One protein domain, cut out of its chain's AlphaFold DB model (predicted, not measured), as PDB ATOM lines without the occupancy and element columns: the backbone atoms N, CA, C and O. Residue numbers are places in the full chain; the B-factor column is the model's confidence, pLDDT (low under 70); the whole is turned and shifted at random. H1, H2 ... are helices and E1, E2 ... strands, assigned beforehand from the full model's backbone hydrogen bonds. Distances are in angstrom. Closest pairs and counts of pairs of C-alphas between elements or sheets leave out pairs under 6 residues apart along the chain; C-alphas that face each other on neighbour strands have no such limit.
ATOM      1  N   GLU A 387      -9.140 -58.275 -10.831       96.38
ATOM      2  CA  GLU A 387      -9.730 -56.950 -11.019       96.38
ATOM      3  C   GLU A 387      -9.640 -56.519 -12.488       96.38
ATOM      4  O   GLU A 387      -8.548 -56.428 -13.058       96.38
ATOM      5  N   ILE A 388     -10.799 -56.228 -13.089       97.75
ATOM      6  CA  ILE A 388     -10.905 -55.700 -14.449       97.75
ATOM      7  C   ILE A 388     -11.597 -54.336 -14.409       97.75
ATOM      8  O   ILE A 388     -12.795 -54.245 -14.133       97.75
ATOM      9  N   GLU A 389     -10.851 -53.272 -14.702       97.31
ATOM     10  CA  GLU A 389     -11.336 -51.890 -14.688       97.31
ATOM     11  C   GLU A 389     -11.527 -51.353 -16.114       97.31
ATOM     12  O   GLU A 389     -10.720 -51.586 -17.011       97.31
ATOM     13  N   TRP A 390     -12.574 -50.558 -16.336       97.38
ATOM     14  CA  TRP A 390     -12.771 -49.837 -17.592       97.38
ATOM     15  C   TRP A 390     -12.324 -48.373 -17.480       97.38
ATOM     16  O   TRP A 390     -13.017 -47.534 -16.891       97.38
ATOM     17  N   SER A 391     -11.231 -48.016 -18.153       96.69
ATOM     18  CA  SER A 391     -10.677 -46.661 -18.178       96.69
ATOM     19  C   SER A 391     -11.152 -45.851 -19.384       96.69
ATOM     20  O   SER A 391     -11.061 -46.274 -20.535       96.69
ATOM     21  N   GLY A 392     -11.618 -44.626 -19.124       95.50
ATOM     22  CA  GLY A 392     -11.876 -43.619 -20.164       95.50
ATOM     23  C   GLY A 392     -10.629 -42.843 -20.599       95.50
ATOM     24  O   GLY A 392     -10.704 -42.048 -21.528       95.50
ATOM     25  N   ARG A 393      -9.492 -43.047 -19.920       95.75
ATOM     26  CA  ARG A 393      -8.237 -42.322 -20.182       95.75
ATOM     27  C   ARG A 393      -7.297 -43.075 -21.118       95.75
ATOM     28  O   ARG A 393      -6.405 -42.462 -21.689       95.75
ATOM     29  N   LEU A 394      -7.482 -44.389 -21.262       96.25
ATOM     30  CA  LEU A 394      -6.726 -45.185 -22.221       96.25
ATOM     31  C   LEU A 394      -7.208 -44.850 -23.628       96.25
ATOM     32  O   LEU A 394      -8.275 -45.287 -24.042       96.25
ATOM     33  N   THR A 395      -6.439 -44.047 -24.351       95.12
ATOM     34  CA  THR A 395      -6.751 -43.653 -25.731       95.12
ATOM     35  C   THR A 395      -5.806 -44.279 -26.743       95.12
ATOM     36  O   THR A 395      -6.123 -44.282 -27.923       95.12
ATOM     37  N   THR A 396      -4.661 -44.808 -26.314       95.81
ATOM     38  CA  THR A 396      -3.620 -45.335 -27.207       95.81
ATOM     39  C   THR A 396      -3.705 -46.844 -27.405       95.81
ATOM     40  O   THR A 396      -3.340 -47.333 -28.468       95.81
ATOM     41  N   SER A 397      -4.192 -47.584 -26.408       97.00
ATOM     42  CA  SER A 397      -4.337 -49.040 -26.455       97.00
ATOM     43  C   SER A 397      -5.749 -49.476 -26.072       97.00
ATOM     44  O   SER A 397      -6.459 -48.773 -25.352       97.00
ATOM     45  N   ALA A 398      -6.153 -50.659 -26.544       96.25
ATOM     46  CA  ALA A 398      -7.421 -51.281 -26.162       96.25
ATOM     47  C   ALA A 398      -7.422 -51.751 -24.699       96.25
ATOM     48  O   ALA A 398      -8.466 -51.773 -24.056       96.25
ATOM     49  N   GLY A 399      -6.252 -52.071 -24.146       97.44
ATOM     50  CA  GLY A 399      -6.096 -52.406 -22.739       97.44
ATOM     51  C   GLY A 399      -4.638 -52.386 -22.294       97.44
ATOM     52  O   GLY A 399      -3.726 -52.242 -23.116       97.44
ATOM     53  N   ILE A 400      -4.434 -52.483 -20.983       97.94
ATOM     54  CA  ILE A 400      -3.136 -52.592 -20.310       97.94
ATOM     55  C   ILE A 400      -3.291 -53.552 -19.128       97.94
ATOM     56  O   ILE A 400      -4.306 -53.533 -18.439       97.94
ATOM     57  N   THR A 401      -2.275 -54.369 -18.871       97.81
ATOM     58  CA  THR A 401      -2.177 -55.193 -17.660       97.81
ATOM     59  C   THR A 401      -1.256 -54.521 -16.649       97.81
ATOM     60  O   THR A 401      -0.139 -54.124 -16.992       97.81
ATOM     61  N   HIS A 402      -1.683 -54.429 -15.397       97.12
ATOM     62  CA  HIS A 402      -0.873 -53.925 -14.299       97.12
ATOM     63  C   HIS A 402      -0.430 -55.083 -13.415       97.12
ATOM     64  O   HIS A 402      -1.246 -55.878 -12.963       97.12
ATOM     65  N   LEU A 403       0.871 -55.147 -13.139       96.69
ATOM     66  CA  LEU A 403       1.436 -56.054 -12.150       96.69
ATOM     67  C   LEU A 403       1.989 -55.223 -10.996       96.69
ATOM     68  O   LEU A 403       2.914 -54.428 -11.170       96.69
ATOM     69  N   SER A 404       1.418 -55.410  -9.816       94.81
ATOM     70  CA  SER A 404       1.857 -54.783  -8.577       94.81
ATOM     71  C   SER A 404       2.344 -55.846  -7.599       94.81
ATOM     72  O   SER A 404       1.921 -56.999  -7.640       94.81
ATOM     73  N   ARG A 405       3.252 -55.458  -6.704       96.38
ATOM     74  CA  ARG A 405       3.682 -56.286  -5.576       96.38
ATOM     75  C   ARG A 405       3.286 -55.549  -4.308       96.38
ATOM     76  O   ARG A 405       3.739 -54.424  -4.098       96.38
ATOM     77  N   LYS A 406       2.445 -56.157  -3.475       95.12
ATOM     78  CA  LYS A 406       2.083 -55.609  -2.164       95.12
ATOM     79  C   LYS A 406       2.673 -56.486  -1.074       95.12
ATOM     80  O   LYS A 406       2.605 -57.705  -1.145       95.12
ATOM     81  N   TYR A 407       3.269 -55.845  -0.075       96.81
ATOM     82  CA  TYR A 407       3.770 -56.534   1.105       96.81
ATOM     83  C   TYR A 407       2.629 -56.642   2.118       96.81
ATOM     84  O   TYR A 407       2.244 -55.643   2.728       96.81
ATOM     85  N   VAL A 408       2.049 -57.833   2.238       96.19
ATOM     86  CA  VAL A 408       0.895 -58.131   3.092       96.19
ATOM     87  C   VAL A 408       1.290 -59.286   4.003       96.19
ATOM     88  O   VAL A 408       1.858 -60.268   3.546       96.19
ATOM     89  N   ASN A 409       1.036 -59.171   5.308       95.69
ATOM     90  CA  ASN A 409       1.331 -60.231   6.286       95.69
ATOM     91  C   ASN A 409       2.789 -60.724   6.301       95.69
ATOM     92  O   ASN A 409       3.053 -61.877   6.611       95.69
ATOM     93  N   ARG A 410       3.745 -59.828   6.030       96.38
ATOM     94  CA  ARG A 410       5.183 -60.137   5.899       96.38
ATOM     95  C   ARG A 410       5.564 -60.965   4.664       96.38
ATOM     96  O   ARG A 410       6.711 -61.387   4.559       96.38
ATOM     97  N   GLU A 411       4.653 -61.124   3.715       97.12
ATOM     98  CA  GLU A 411       4.903 -61.785   2.437       97.12
ATOM     99  C   GLU A 411       4.623 -60.834   1.268       97.12
ATOM    100  O   GLU A 411       3.785 -59.930   1.344       97.12
ATOM    101  N   TYR A 412       5.355 -61.009   0.168       96.38
ATOM    102  CA  TYR A 412       5.080 -60.281  -1.067       96.38
ATOM    103  C   TYR A 412       3.996 -61.011  -1.852       96.38
ATOM    104  O   TYR A 412       4.228 -62.090  -2.386       96.38
ATOM    105  N   GLN A 413       2.830 -60.386  -1.969       94.88
ATOM    106  CA  GLN A 413       1.754 -60.850  -2.832       94.88
ATOM    107  C   GLN A 413       1.816 -60.113  -4.169       94.88
ATOM    108  O   GLN A 413       1.920 -58.882  -4.227       94.88
ATOM    109  N   HIS A 414       1.762 -60.879  -5.252       93.38
ATOM    110  CA  HIS A 414       1.634 -60.344  -6.599       93.38
ATOM    111  C   HIS A 414       0.158 -60.091  -6.888       93.38
ATOM    112  O   HIS A 414      -0.661 -60.998  -6.796       93.38
ATOM    113  N   LEU A 415      -0.174 -58.852  -7.233       94.50
ATOM    114  CA  LEU A 415      -1.513 -58.456  -7.642       94.50
ATOM    115  C   LEU A 415      -1.468 -58.074  -9.111       94.50
ATOM    116  O   LEU A 415      -0.754 -57.145  -9.495       94.50
ATOM    117  N   SER A 416      -2.226 -58.797  -9.920       96.44
ATOM    118  CA  SER A 416      -2.450 -58.479 -11.324       96.44
ATOM    119  C   SER A 416      -3.838 -57.875 -11.497       96.44
ATOM    120  O   SER A 416      -4.810 -58.417 -10.974       96.44
ATOM    121  N   SER A 417      -3.929 -56.788 -12.253       97.25
ATOM    122  CA  SER A 417      -5.201 -56.215 -12.692       97.25
ATOM    123  C   SER A 417      -5.159 -55.885 -14.180       97.25
ATOM    124  O   SER A 417      -4.089 -55.693 -14.770       97.25
ATOM    125  N   ILE A 418      -6.329 -55.845 -14.808       98.19
ATOM    126  CA  ILE A 418      -6.488 -55.561 -16.233       98.19
ATOM    127  C   ILE A 418      -7.296 -54.276 -16.372       98.19
ATOM    128  O   ILE A 418      -8.379 -54.151 -15.813       98.19
ATOM    129  N   THR A 419      -6.801 -53.334 -17.163       98.12
ATOM    130  CA  THR A 419      -7.518 -52.099 -17.477       98.12
ATOM    131  C   THR A 419      -7.873 -52.084 -18.956       98.12
ATOM    132  O   THR A 419      -6.989 -52.149 -19.809       98.12
ATOM    133  N   LEU A 420      -9.157 -51.956 -19.279       97.88
ATOM    134  CA  LEU A 420      -9.680 -51.901 -20.644       97.88
ATOM    135  C   LEU A 420     -10.061 -50.473 -21.041       97.88
ATOM    136  O   LEU A 420     -10.544 -49.685 -20.227       97.88
ATOM    137  N   SER A 421      -9.858 -50.121 -22.305       96.75
ATOM    138  CA  SER A 421     -10.181 -48.803 -22.842       96.75
ATOM    139  C   SER A 421     -11.647 -48.706 -23.245       96.75
ATOM    140  O   SER A 421     -12.114 -49.397 -24.148       96.75
ATOM    141  N   LYS A 422     -12.359 -47.748 -22.647       94.25
ATOM    142  CA  LYS A 422     -13.693 -47.356 -23.115       94.25
ATOM    143  C   LYS A 422     -13.630 -46.731 -24.509       94.25
ATOM    144  O   LYS A 422     -14.541 -46.945 -25.285       94.25
ATOM    145  N   VAL A 423     -12.584 -45.968 -24.823       92.00
ATOM    146  CA  VAL A 423     -12.510 -45.170 -26.061       92.00
ATOM    147  C   VAL A 423     -12.219 -46.032 -27.287       92.00
ATOM    148  O   VAL A 423     -12.722 -45.739 -28.364       92.00
ATOM    149  N   GLN A 424     -11.399 -47.072 -27.126       92.56
ATOM    150  CA  GLN A 424     -10.977 -47.937 -28.228       92.56
ATOM    151  C   GLN A 424     -11.942 -49.101 -28.467       92.56
ATOM    152  O   GLN A 424     -12.130 -49.504 -29.608       92.56
ATOM    153  N   ILE A 425     -12.549 -49.648 -27.406       90.88
ATOM    154  CA  ILE A 425     -13.418 -50.831 -27.518       90.88
ATOM    155  C   ILE A 425     -14.876 -50.448 -27.782       90.88
ATOM    156  O   ILE A 425     -15.567 -51.172 -28.489       90.88
ATOM    157  N   LEU A 426     -15.371 -49.337 -27.220       84.44
ATOM    158  CA  LEU A 426     -16.728 -48.886 -27.532       84.44
ATOM    159  C   LEU A 426     -16.698 -48.155 -28.879       84.44
ATOM    160  O   LEU A 426     -16.080 -47.088 -28.959       84.44
ATOM    161  N   PRO A 427     -17.359 -48.673 -29.927       68.94
ATOM    162  CA  PRO A 427     -17.436 -47.965 -31.194       68.94
ATOM    163  C   PRO A 427     -18.136 -46.618 -30.988       68.94
ATOM    164  O   PRO A 427     -19.190 -46.535 -30.347       68.94
ATOM    165  N   LYS A 428     -17.544 -45.557 -31.551       62.88
ATOM    166  CA  LYS A 428     -18.051 -44.176 -31.463       62.88
ATOM    167  C   LYS A 428     -19.490 -44.044 -31.970       62.88
ATOM    168  O   LYS A 428     -20.262 -43.273 -31.414       62.88
ATOM    169  N   GLU A 429     -19.874 -44.870 -32.940       60.84
ATOM    170  CA  GLU A 429     -21.198 -44.850 -33.574       60.84
ATOM    171  C   GLU A 429     -22.345 -45.152 -32.593       60.84
ATOM    172  O   GLU A 429     -23.462 -44.663 -32.761       60.84
ATOM    173  N   SER A 430     -22.066 -45.880 -31.505       52.84
ATOM    174  CA  SER A 430     -23.058 -46.135 -30.452       52.84
ATOM    175  C   SER A 430     -23.388 -44.897 -29.603       52.84
ATOM    176  O   SER A 430     -24.440 -44.853 -28.963       52.84
ATOM    177  N   LEU A 431     -22.522 -43.878 -29.603       51.53
ATOM    178  CA  LEU A 431     -22.759 -42.613 -28.903       51.53
ATOM    179  C   LEU A 431     -23.505 -41.610 -29.792       51.53
ATOM    180  O   LEU A 431     -24.409 -40.929 -29.297       51.53
ATOM    181  N   ASP A 432     -23.208 -41.581 -31.092       49.34
ATOM    182  CA  ASP A 432     -23.808 -40.626 -32.034       49.34
ATOM    183  C   ASP A 432     -25.308 -40.872 -32.257       49.34
ATOM    184  O   ASP A 432     -26.083 -39.921 -32.389       49.34
ATOM    185  N   LEU A 433     -25.770 -42.124 -32.185       49.75
ATOM    186  CA  LEU A 433     -27.205 -42.440 -32.231       49.75
ATOM    187  C   LEU A 433     -27.971 -41.931 -30.996       49.75
ATOM    188  O   LEU A 433     -29.155 -41.612 -31.089       49.75
ATOM    189  N   SER A 434     -27.306 -41.801 -29.842       49.47
ATOM    190  CA  SER A 434     -27.934 -41.255 -28.630       49.47
ATOM    191  C   SER A 434     -27.927 -39.723 -28.586       49.47
ATOM    192  O   SER A 434     -28.873 -39.134 -28.065       49.47
ATOM    193  N   MET A 435     -26.915 -39.066 -29.171       49.22
ATOM    194  CA  MET A 435     -26.901 -37.602 -29.305       49.22
ATOM    195  C   MET A 435     -27.827 -37.119 -30.422       49.22
ATOM    196  O   MET A 435     -28.532 -36.136 -30.221       49.22
ATOM    197  N   SER A 436     -27.891 -37.806 -31.564       45.50
ATOM    198  CA  SER A 436     -28.805 -37.425 -32.652       45.50
ATOM    199  C   SER A 436     -30.280 -37.549 -32.250       45.50
ATOM    200  O   SER A 436     -31.072 -36.683 -32.603       45.50
ATOM    201  N   MET A 437     -30.647 -38.529 -31.417       48.16
ATOM    202  CA  MET A 437     -32.006 -38.636 -30.858       48.16
ATOM    203  C   MET A 437     -32.366 -37.504 -29.882       48.16
ATOM    204  O   MET A 437     -33.540 -37.173 -29.750       48.16
ATOM    205  N   LEU A 438     -31.383 -36.886 -29.217       46.88
ATOM    206  CA  LEU A 438     -31.608 -35.727 -28.341       46.88
ATOM    207  C   LEU A 438     -31.641 -34.389 -29.094       46.88
ATOM    208  O   LEU A 438     -32.106 -33.408 -28.529       46.88
ATOM    209  N   TYR A 439     -31.178 -34.345 -30.346       48.44
ATOM    210  CA  TYR A 439     -31.289 -33.166 -31.216       48.44
ATOM    211  C   TYR A 439     -32.540 -33.177 -32.110       48.44
ATOM    212  O   TYR A 439     -32.787 -32.203 -32.819       48.44
ATOM    213  N   TYR A 440     -33.329 -34.256 -32.075       44.06
ATOM    214  CA  TYR A 440     -34.573 -34.407 -32.841       44.06
ATOM    215  C   TYR A 440     -35.851 -34.426 -31.977       44.06
ATOM    216  O   TYR A 440     -36.933 -34.699 -32.497       44.06
ATOM    217  N   CYS A 441     -35.749 -34.119 -30.682       38.75
ATOM    218  CA  CYS A 441     -36.877 -33.764 -29.812       38.75
ATOM    219  C   CYS A 441     -36.695 -32.323 -29.342       38.75
ATOM    220  O   CYS A 441     -37.727 -31.636 -29.188       38.75
TER     221      CYS A 441
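Overview. This is residues 387 to 441 of the 441 residues of the protein "SprT-like domain-containing protein" of Nesidiocoris tenuis (UniProt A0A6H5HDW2). This is a long, strongly twisted hairpin of two strands, E2 and E3, with the short strand E1 beside residues 417 to 421 of E3, and with a tail, residues 427 to 441, that sticks out past the end opposite the hairpin's turn. The tail includes the helix H2, while the four-residue helix H1 sits where E3 ends and grazes the sheet. The printed part has 55 residues, with three named strands and two named helices in the order E1, E2, E3, H1, H2 along the chain; the sheet runs E1, E3, E2 and is mixed, and the class is mixed, helices and strands. The whole is extended, a rod with a radius of gyration of the C-alphas of 17.9 A and spans of 61 by 21 by 12 A.

Along the chain. Begin at the first printed residue, Glu 387, whose C-alpha is at (-9.730, -56.950, -11.019); from there strand E1 takes residues 387 to 391. After seven residues, find Gly 399, where strand E2 begins; it takes residues 399 to 408 and is 27.4 A long from first to last C-alpha. Asn 409 and Arg 410 make the turn, and strand E3 follows as residues 411 to 421, the longest strand, 32.2 A from the C-alpha of Glu 411 at (4.903, -61.785, 2.437) to that of Ser 421. Helix H1 comes next without a residue between, at residues 422 to 425, and measures 5.6 A. Three residues later you reach helix H2, residues 429 to 438, which runs 14.8 A to the C-alpha of Leu 438 at (-31.608, -35.727, -28.341).

Arrangement. Look first at the sheet, in which E3 is the inner strand and E1 and E2 are the edge strands. E2 and E3 form a hairpin and are antiparallel, with 159 degrees between their directions. Check N 404 and O 415, 2.8 A apart, and N 411 and O 408 beside the turn, 2.9 A apart, both within hydrogen-bond range. E1 and E3 are parallel, at 37 degrees; their C-alphas 389 and 419 face each other at 4.7 A, and N 391 and O 420 are within hydrogen-bond range at 2.7 A. E1 and E2 are apart, though they follow each other in the chain. From the end of E3, move to H1: it is on the sheet but only grazes it, with its residues 422 to 425. The closest C-alphas of E1 and H1 are those of Ser 391 and Lys 422, 5.8 A apart. H2 is not on the sheet, and it is apart from E1, E2, E3 and H1. In H2, 4 of 6 pairs of O i and N i+4 are within hydrogen-bond range; H1 is too short for such a pair, and its one pair of O i and N i+3 is not within range.

Size, cuts and confidence. The two C-alphas farthest apart are those of Arg 410, in the hairpin's turn, and Tyr 440, in the tail, at 61.2 A. Without residues 427 to 441, which stand free, the body has 40 residues and spans 41 by 14 by 11 A. The printed part has no cut and ends at Cys 441, the chain's last residue. No link is long: E1 to E2 is short, and the links E2 to E3, E3 to H1 and H1 to H2 are tight. In the B-factor column, the mean pLDDT of the printed part is 83.6; look at residues 427 to 441 to find the 15 printed residues under 70, with a mean of 50 in H2.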